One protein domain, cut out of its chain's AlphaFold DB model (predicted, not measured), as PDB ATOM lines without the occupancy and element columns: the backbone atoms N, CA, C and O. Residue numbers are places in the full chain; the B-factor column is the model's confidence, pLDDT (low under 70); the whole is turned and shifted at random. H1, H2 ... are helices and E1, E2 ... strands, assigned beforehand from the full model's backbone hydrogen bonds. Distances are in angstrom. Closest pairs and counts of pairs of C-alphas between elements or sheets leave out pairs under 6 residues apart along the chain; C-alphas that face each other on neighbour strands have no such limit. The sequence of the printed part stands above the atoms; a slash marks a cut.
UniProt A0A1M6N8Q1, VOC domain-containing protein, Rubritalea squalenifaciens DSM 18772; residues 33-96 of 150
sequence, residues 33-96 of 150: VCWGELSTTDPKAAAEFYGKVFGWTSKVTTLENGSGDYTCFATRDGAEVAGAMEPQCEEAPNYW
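What this domain is: This is residues 33 to 96 of the 150 residues of the protein "VOC domain-containing protein" of Rubritalea squalenifaciens DSM 18772 (UniProt A0A1M6N8Q1). A strongly twisted four-stranded sheet has one helix, H1, packed over one face, making two layers; the last residues fold back beside E1. The printed part has 64 residues, ordered E1 H1 E2 E3 E4; the mixed sheet runs E1 E4 E3 E2. The class is mixed, helices and strands; the whole is compact, radius of gyration of the C-alphas 11.5 A, spans 33 by 25 by 24 A.

How they stand to each other: Start at E1, residues 33 to 39, parallel to E4, residues 80 to 85: N 38 and O 83 are 2.8 A apart. H1, residues 43 to 54, with every O i to N i+4 pair within hydrogen-bond range, is on the sheet at a height of 8.2 A, along E3, residues 69 to 74, at 5 degrees on the local plane; their closest C-alphas, Pro 43 and Thr 71, are 6.8 A apart. E1, H1 and E2, residues 57 to 62, form a split strand-helix-strand unit, two strands that run the same way in one sheet with a helix between them along the chain, and with E4 and E3 between them in the sheet; its crossover is right-handed. E2, E3 and E4 form a meander, two successive antiparallel hairpins: look at N 59 and O 72, 2.9 A, and N 73 and O 82, 2.8 A.

Where its parts are: Find C-alpha 33 at (10.687, 17.219, -22.551); E1 spans 16.9 A. H1 spans 15.7 A, E2 17.1 A, E3 16.2 A, and E4 15.1 A, ending at (13.872, 0.684, -14.367).

The domain as a whole: The printed part has no cut, and no link is long. Residues 95 to 96 pair antiparallel with residues 38 to 39. Residue 65 has pLDDT under 70.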
ATOM      1  N   VAL A  33      10.164  18.568 -22.809       94.69
ATOM      2  CA  VAL A  33      10.687  17.219 -22.551       94.69
ATOM      3  C   VAL A  33      11.986  17.349 -21.762       94.69
ATOM      4  O   VAL A  33      12.942  17.978 -22.225       94.69
ATOM      5  N   CYS A  34      12.014  16.763 -20.571       92.88
ATOM      6  CA  CYS A  34      13.084  16.957 -19.603       92.88
ATOM      7  C   CYS A  34      13.848  15.672 -19.277       92.88
ATOM      8  O   CYS A  34      15.021  15.747 -18.915       92.88
ATOM      9  N   TRP A  35      13.214  14.507 -19.440       94.38
ATOM     10  CA  TRP A  35      13.815  13.218 -19.110       94.38
ATOM     11  C   TRP A  35      13.330  12.106 -20.037       94.38
ATOM     12  O   TRP A  35      12.163  12.074 -20.437       94.38
ATOM     13  N   GLY A  36      14.245  11.201 -20.378       95.75
ATOM     14  CA  GLY A  36      13.941   9.946 -21.053       95.75
ATOM     15  C   GLY A  36      14.064   8.796 -20.064       95.75
ATOM     16  O   GLY A  36      15.084   8.671 -19.387       95.75
ATOM     17  N   GLU A  37      13.056   7.937 -20.013       94.69
ATOM     18  CA  GLU A  37      13.043   6.785 -19.119       94.69
ATOM     19  C   GLU A  37      12.794   5.497 -19.883       94.69
ATOM     20  O   GLU A  37      11.825   5.369 -20.627       94.69
ATOM     21  N   LEU A  38      13.673   4.527 -19.693       97.12
ATOM     22  CA  LEU A  38      13.533   3.202 -20.256       97.12
ATOM     23  C   LEU A  38      12.847   2.276 -19.250       97.12
ATOM     24  O   LEU A  38      13.439   1.879 -18.249       97.12
ATOM     25  N   SER A  39      11.632   1.850 -19.576       94.25
ATOM     26  CA  SER A  39      10.986   0.722 -18.911       94.25
ATOM     27  C   SER A  39      11.448  -0.561 -19.595       94.25
ATOM     28  O   SER A  39      11.147  -0.780 -20.775       94.25
ATOM     29  N   THR A  40      12.209  -1.406 -18.895       95.50
ATOM     30  CA  THR A  40      12.738  -2.644 -19.480       95.50
ATOM     31  C   THR A  40      12.904  -3.774 -18.475       95.50
ATOM     32  O   THR A  40      13.365  -3.565 -17.362       95.50
ATOM     33  N   THR A  41      12.585  -4.997 -18.898       95.06
ATOM     34  CA  THR A  41      12.743  -6.218 -18.089       95.06
ATOM     35  C   THR A  41      14.195  -6.580 -17.750       95.06
ATOM     36  O   THR A  41      14.416  -7.513 -16.990       95.06
ATOM     37  N   ASP A  42      15.190  -5.925 -18.359       95.75
ATOM     38  CA  ASP A  42      16.608  -6.149 -18.049       95.75
ATOM     39  C   ASP A  42      17.407  -4.832 -18.143       95.75
ATOM     40  O   ASP A  42      18.074  -4.559 -19.153       95.75
ATOM     41  N   PRO A  43      17.342  -3.972 -17.102       96.44
ATOM     42  CA  PRO A  43      18.044  -2.686 -17.092       96.44
ATOM     43  C   PRO A  43      19.562  -2.832 -17.235       96.44
ATOM     44  O   PRO A  43      20.229  -1.970 -17.813       96.44
ATOM     45  N   LYS A  44      20.121  -3.953 -16.765       97.12
ATOM     46  CA  LYS A  44      21.550  -4.242 -16.866       97.12
ATOM     47  C   LYS A  44      21.964  -4.511 -18.311       97.12
ATOM     48  O   LYS A  44      22.911  -3.887 -18.792       97.12
ATOM     49  N   ALA A  45      21.266  -5.398 -19.020       98.12
ATOM     50  CA  ALA A  45      21.552  -5.656 -20.430       98.12
ATOM     51  C   ALA A  45      21.344  -4.397 -21.284       98.12
ATOM     52  O   ALA A  45      22.139  -4.126 -22.190       98.12
ATOM     53  N   ALA A  46      20.333  -3.584 -20.961       98.06
ATOM     54  CA  ALA A  46      20.134  -2.286 -21.595       98.06
ATOM     55  C   ALA A  46      21.329  -1.347 -21.367       98.06
ATOM     56  O   ALA A  46      21.824  -0.752 -22.326       98.06
ATOM     57  N   ALA A  47      21.848  -1.255 -20.140       97.75
ATOM     58  CA  ALA A  47      23.029  -0.451 -19.831       97.75
ATOM     59  C   ALA A  47      24.261  -0.881 -20.640       97.75
ATOM     60  O   ALA A  47      24.955  -0.040 -21.213       97.75
ATOM     61  N   GLU A  48      24.514  -2.186 -20.747       98.38
ATOM     62  CA  GLU A  48      25.615  -2.716 -21.557       98.38
ATOM     63  C   GLU A  48      25.444  -2.400 -23.049       98.38
ATOM     64  O   GLU A  48      26.418  -2.090 -23.743       98.38
ATOM     65  N   PHE A  49      24.213  -2.480 -23.556       98.56
ATOM     66  CA  PHE A  49      23.892  -2.158 -24.941       98.56
ATOM     67  C   PHE A  49      24.082  -0.665 -25.232       98.56
ATOM     68  O   PHE A  49      24.868  -0.310 -26.113       98.56
ATOM     69  N   TYR A  50      23.434   0.222 -24.475       98.25
ATOM     70  CA  TYR A  50      23.525   1.671 -24.689       98.25
ATOM     71  C   TYR A  50      24.918   2.224 -24.379       98.25
ATOM     72  O   TYR A  50      25.368   3.157 -25.047       98.25
ATOM     73  N   GLY A  51      25.660   1.586 -23.471       97.94
ATOM     74  CA  GLY A  51      27.078   1.866 -23.269       97.94
ATOM     75  C   GLY A  51      27.924   1.602 -24.519       97.94
ATOM     76  O   GLY A  51      28.831   2.375 -24.820       97.94
ATOM     77  N   LYS A  52      27.607   0.570 -25.314       98.25
ATOM     78  CA  LYS A  52      28.284   0.301 -26.599       98.25
ATOM     79  C   LYS A  52      27.824   1.238 -27.716       98.25
ATOM     80  O   LYS A  52      28.649   1.634 -28.534       98.25
ATOM     81  N   VAL A  53      26.535   1.580 -27.760       98.12
ATOM     82  CA  VAL A  53      25.956   2.417 -28.827       98.12
ATOM     83  C   VAL A  53      26.360   3.884 -28.676       98.12
ATOM     84  O   VAL A  53      26.816   4.495 -29.640       98.12
ATOM     85  N   PHE A  54      26.214   4.448 -27.475       97.25
ATOM     86  CA  PHE A  54      26.405   5.882 -27.225       97.25
ATOM     87  C   PHE A  54      27.655   6.199 -26.401       97.25
ATOM     88  O   PHE A  54      28.015   7.365 -26.246       97.25
ATOM     89  N   GLY A  55      28.330   5.184 -25.854       97.19
ATOM     90  CA  GLY A  55      29.431   5.394 -24.917       97.19
ATOM     91  C   GLY A  55      28.973   5.805 -23.518       97.19
ATOM     92  O   GLY A  55      29.813   6.271 -22.751       97.19
ATOM     93  N   TRP A  56      27.681   5.672 -23.198       97.88
ATOM     94  CA  TRP A  56      27.131   6.020 -21.888       97.88
ATOM     95  C   TRP A  56      27.697   5.146 -20.766       97.88
ATOM     96  O   TRP A  56      28.014   3.970 -20.951       97.88
ATOM     97  N   THR A  57      27.802   5.738 -19.586       97.88
ATOM     98  CA  THR A  57      28.034   5.045 -18.317       97.88
ATOM     99  C   THR A  57      26.718   4.905 -17.566       97.88
ATOM    100  O   THR A  57      25.787   5.668 -17.818       97.88
ATOM    101  N   SER A  58      26.636   3.967 -16.626       96.94
ATOM    102  CA  SER A  58      25.454   3.806 -15.781       96.94
ATOM    103  C   SER A  58      25.805   3.729 -14.300       96.94
ATOM    104  O   SER A  58      26.880   3.254 -13.920       96.94
ATOM    105  N   LYS A  59      24.879   4.190 -13.459       96.12
ATOM    106  CA  LYS A  59      24.924   4.054 -12.002       96.12
ATOM    107  C   LYS A  59      23.590   3.509 -11.511       96.12
ATOM    108  O   LYS A  59      22.546   4.053 -11.852       96.12
ATOM    109  N   VAL A  60      23.641   2.466 -10.688       94.94
ATOM    110  CA  VAL A  60      22.453   1.884 -10.055       94.94
ATOM    111  C   VAL A  60      22.267   2.486  -8.662       94.94
ATOM    112  O   VAL A  60      23.239   2.619  -7.915       94.94
ATOM    113  N   THR A  61      21.032   2.855  -8.331       89.44
ATOM    114  CA  THR A  61      20.613   3.349  -7.015       89.44
ATOM    115  C   THR A  61      19.331   2.632  -6.612       89.44
ATOM    116  O   THR A  61      18.384   2.606  -7.388       89.44
ATOM    117  N   THR A  62      19.287   2.060  -5.413       87.19
ATOM    118  CA  THR A  62      18.060   1.461  -4.870       87.19
ATOM    119  C   THR A  62      17.146   2.565  -4.347       87.19
ATOM    120  O   THR A  62      17.589   3.377  -3.535       87.19
ATOM    121  N   LEU A  63      15.897   2.605  -4.815       78.00
ATOM    122  CA  LEU A  63      14.927   3.631  -4.426       78.00
ATOM    123  C   LEU A  63      14.346   3.343  -3.036       78.00
ATOM    124  O   LEU A  63      13.965   2.209  -2.726       78.00
ATOM    125  N   GLU A  64      14.236   4.376  -2.197       74.00
ATOM    126  CA  GLU A  64      13.787   4.225  -0.804       74.00
ATOM    127  C   GLU A  64      12.300   3.859  -0.688       74.00
ATOM    128  O   GLU A  64      11.867   3.264   0.300       74.00
ATOM    129  N   ASN A  65      11.514   4.165  -1.720       68.81
ATOM    130  CA  ASN A  65      10.080   3.888  -1.790       68.81
ATOM    131  C   ASN A  65       9.735   2.410  -2.073       68.81
ATOM    132  O   ASN A  65       8.557   2.065  -2.159       68.81
ATOM    133  N   GLY A  66      10.738   1.539  -2.227       70.69
ATOM    134  CA  GLY A  66      10.540   0.116  -2.506       70.69
ATOM    135  C   GLY A  66      10.194  -0.208  -3.961       70.69
ATOM    136  O   GLY A  66       9.893  -1.362  -4.254       70.69
ATOM    137  N   SER A  67      10.276   0.759  -4.882       72.50
ATOM    138  CA  SER A  67      10.038   0.561  -6.324       72.50
ATOM    139  C   SER A  67      11.177  -0.164  -7.056       72.50
ATOM    140  O   SER A  67      11.122  -0.306  -8.277       72.50
ATOM    141  N   GLY A  68      12.186  -0.642  -6.324       83.62
ATOM    142  CA  GLY A  68      13.314  -1.404  -6.853       83.62
ATOM    143  C   GLY A  68      14.536  -0.544  -7.167       83.62
ATOM    144  O   GLY A  68      14.741   0.527  -6.589       83.62
ATOM    145  N   ASP A  69      15.376  -1.055  -8.064       90.19
ATOM    146  CA  ASP A  69      16.606  -0.394  -8.486       90.19
ATOM    147  C   ASP A  69      16.365   0.535  -9.682       90.19
ATOM    148  O   ASP A  69      15.714   0.179 -10.665       90.19
ATOM    149  N   TYR A  70      16.974   1.715  -9.620       91.62
ATOM    150  CA  TYR A  70      17.001   2.703 -10.685       91.62
ATOM    151  C   TYR A  70      18.386   2.784 -11.316       91.62
ATOM    152  O   TYR A  70      19.386   3.001 -10.629       91.62
ATOM    153  N   THR A  71      18.463   2.642 -12.636       96.25
ATOM    154  CA  THR A  71      19.703   2.792 -13.402       96.25
ATOM    155  C   THR A  71      19.733   4.163 -14.064       96.25
ATOM    156  O   THR A  71      19.046   4.380 -15.052       96.25
ATOM    157  N   CYS A  72      20.560   5.081 -13.575       96.00
ATOM    158  CA  CYS A  72      20.791   6.365 -14.232       96.00
ATOM    159  C   CYS A  72      21.879   6.223 -15.305       96.00
ATOM    160  O   CYS A  72      22.970   5.713 -15.025       96.00
ATOM    161  N   PHE A  73      21.591   6.669 -16.526       97.06
ATOM    162  CA  PHE A  73      22.535   6.764 -17.631       97.06
ATOM    163  C   PHE A  73      23.149   8.158 -17.699       97.06
ATOM    164  O   PHE A  73      22.455   9.176 -17.693       97.06
ATOM    165  N   ALA A  74      24.466   8.190 -17.867       95.94
ATOM    166  CA  ALA A  74      25.226   9.410 -18.041       95.94
ATOM    167  C   ALA A  74      26.115   9.336 -19.283       95.94
ATOM    168  O   ALA A  74      26.610   8.281 -19.682       95.94
ATOM    169  N   THR A  75      26.341  10.492 -19.884       94.62
ATOM    170  CA  THR A  75      27.386  10.710 -20.888       94.62
ATOM    171  C   THR A  75      28.779  10.460 -20.299       94.62
ATOM    172  O   THR A  75      28.959  10.377 -19.084       94.62
ATOM    173  N   ARG A  76      29.800  10.342 -21.155       90.56
ATOM    174  CA  ARG A  76      31.187  10.103 -20.706       90.56
ATOM    175  C   ARG A  76      31.757  11.226 -19.841       90.56
ATOM    176  O   ARG A  76      32.667  10.979 -19.058       90.56
ATOM    177  N   ASP A  77      31.255  12.439 -20.014       90.94
ATOM    178  CA  ASP A  77      31.561  13.630 -19.220       90.94
ATOM    179  C   ASP A  77      30.705  13.739 -17.949       90.94
ATOM    180  O   ASP A  77      30.864  14.683 -17.179       90.94
ATOM    181  N   GLY A  78      29.855  12.743 -17.680       89.31
ATOM    182  CA  GLY A  78      29.121  12.601 -16.426       89.31
ATOM    183  C   GLY A  78      27.791  13.348 -16.377       89.31
ATOM    184  O   GLY A  78      27.143  13.324 -15.336       89.31
ATOM    185  N   ALA A  79      27.354  13.983 -17.469       90.25
ATOM    186  CA  ALA A  79      26.023  14.575 -17.525       90.25
ATOM    187  C   ALA A  79      24.964  13.475 -17.662       90.25
ATOM    188  O   ALA A  79      25.011  12.680 -18.608       90.25
ATOM    189  N   GLU A  80      24.016  13.445 -16.729       91.19
ATOM    190  CA  GLU A  80      22.893  12.513 -16.748       91.19
ATOM    191  C   GLU A  80      21.938  12.832 -17.908       91.19
ATOM    192  O   GLU A  80      21.667  13.996 -18.238       91.19
ATOM    193  N   VAL A  81      21.471  11.782 -18.583       93.38
ATOM    194  CA  VAL A  81      20.731  11.905 -19.850       93.38
ATOM    195  C   VAL A  81      19.478  11.051 -19.929       93.38
ATOM    196  O   VAL A  81      18.618  11.344 -20.759       93.38
ATOM    197  N   ALA A  82      19.379  10.003 -19.118       95.75
ATOM    198  CA  ALA A  82      18.236   9.109 -19.098       95.75
ATOM    199  C   ALA A  82      18.271   8.215 -17.856       95.75
ATOM    200  O   ALA A  82      19.313   8.075 -17.216       95.75
ATOM    201  N   GLY A  83      17.163   7.540 -17.576       95.25
ATOM    202  CA  GLY A  83      17.111   6.456 -16.605       95.25
ATOM    203  C   GLY A  83      16.563   5.161 -17.185       95.25
ATOM    204  O   GLY A  83      16.057   5.126 -18.308       95.25
ATOM    205  N   ALA A  84      16.671   4.090 -16.410       96.12
ATOM    206  CA  ALA A  84      16.024   2.821 -16.669       96.12
ATOM    207  C   ALA A  84      15.574   2.154 -15.373       96.12
ATOM    208  O   ALA A  84      16.273   2.196 -14.360       96.12
ATOM    209  N   MET A  85      14.438   1.476 -15.451       92.62
ATOM    210  CA  MET A  85      13.872   0.684 -14.367       92.62
ATOM    211  C   MET A  85      13.077  -0.491 -14.931       92.62
ATOM    212  O   MET A  85      12.755  -0.535 -16.124       92.62
ATOM    213  N   GLU A  86      12.764  -1.450 -14.066       91.38
ATOM    214  CA  GLU A  86      11.857  -2.532 -14.431       91.38
ATOM    215  C   GLU A  86      10.421  -2.013 -14.622       91.38
ATOM    216  O   GLU A  86      10.009  -1.054 -13.950       91.38
ATOM    217  N   PRO A  87       9.639  -2.624 -15.532       86.94
ATOM    218  CA  PRO A  87       8.258  -2.230 -15.747       86.94
ATOM    219  C   PRO A  87       7.445  -2.397 -14.463       86.94
ATOM    220  O   PRO A  87       7.440  -3.459 -13.850       86.94
ATOM    221  N   GLN A  88       6.684  -1.368 -14.094       76.50
ATOM    222  CA  GLN A  88       5.747  -1.440 -12.962       76.50
ATOM    223  C   GLN A  88       4.490  -2.271 -13.290       76.50
ATOM    224  O   GLN A  88       3.710  -2.617 -12.406       76.50
ATOM    225  N   CYS A  89       4.285  -2.590 -14.570       77.56
ATOM    226  CA  CYS A  89       3.250  -3.492 -15.055       77.56
ATOM    227  C   CYS A  89       3.926  -4.622 -15.836       77.56
ATOM    228  O   CYS A  89       4.534  -4.364 -16.873       77.56
ATOM    229  N   GLU A  90       3.805  -5.860 -15.348       71.81
ATOM    230  CA  GLU A  90       4.488  -7.036 -15.917       71.81
ATOM    231  C   GLU A  90       4.141  -7.297 -17.393       71.81
ATOM    232  O   GLU A  90       4.934  -7.884 -18.126       71.81
ATOM    233  N   GLU A  91       2.970  -6.850 -17.851       80.50
ATOM    234  CA  GLU A  91       2.499  -7.055 -19.226       80.50
ATOM    235  C   GLU A  91       2.963  -5.960 -20.200       80.50
ATOM    236  O   GLU A  91       2.781  -6.091 -21.416       80.50
ATOM    237  N   ALA A  92       3.551  -4.865 -19.702       80.00
ATOM    238  CA  ALA A  92       3.999  -3.775 -20.555       80.00
ATOM    239  C   ALA A  92       5.230  -4.206 -21.379       80.00
ATOM    240  O   ALA A  92       6.193  -4.736 -20.819       80.00
ATOM    241  N   PRO A  93       5.254  -3.964 -22.706       89.25
ATOM    242  CA  PRO A  93       6.454  -4.209 -23.502       89.25
ATOM    243  C   PRO A  93       7.602  -3.302 -23.039       89.25
ATOM    244  O   PRO A  93       7.383  -2.307 -22.361       89.25
ATOM    245  N   ASN A  94       8.834  -3.591 -23.455       94.25
ATOM    246  CA  ASN A  94       9.943  -2.659 -23.235       94.25
ATOM    247  C   ASN A  94       9.726  -1.384 -24.070       94.25
ATOM    248  O   ASN A  94       9.506  -1.482 -25.282       94.25
ATOM    249  N   TYR A  95       9.816  -0.200 -23.462       94.00
ATOM    250  CA  TYR A  95       9.628   1.074 -24.168       94.00
ATOM    251  C   TYR A  95      10.429   2.222 -23.547       94.00
ATOM    252  O   TYR A  95      10.773   2.205 -22.367       94.00
ATOM    253  N   TRP A  96      10.694   3.240 -24.369       96.62
ATOM    254  CA  TRP A  96      11.161   4.548 -23.915       96.62
ATOM    255  C   TRP A  96       9.962   5.460 -23.664       96.62
ATOM    256  O   TRP A  96       9.188   5.734 -24.583       96.62
TER     257      TRP A  96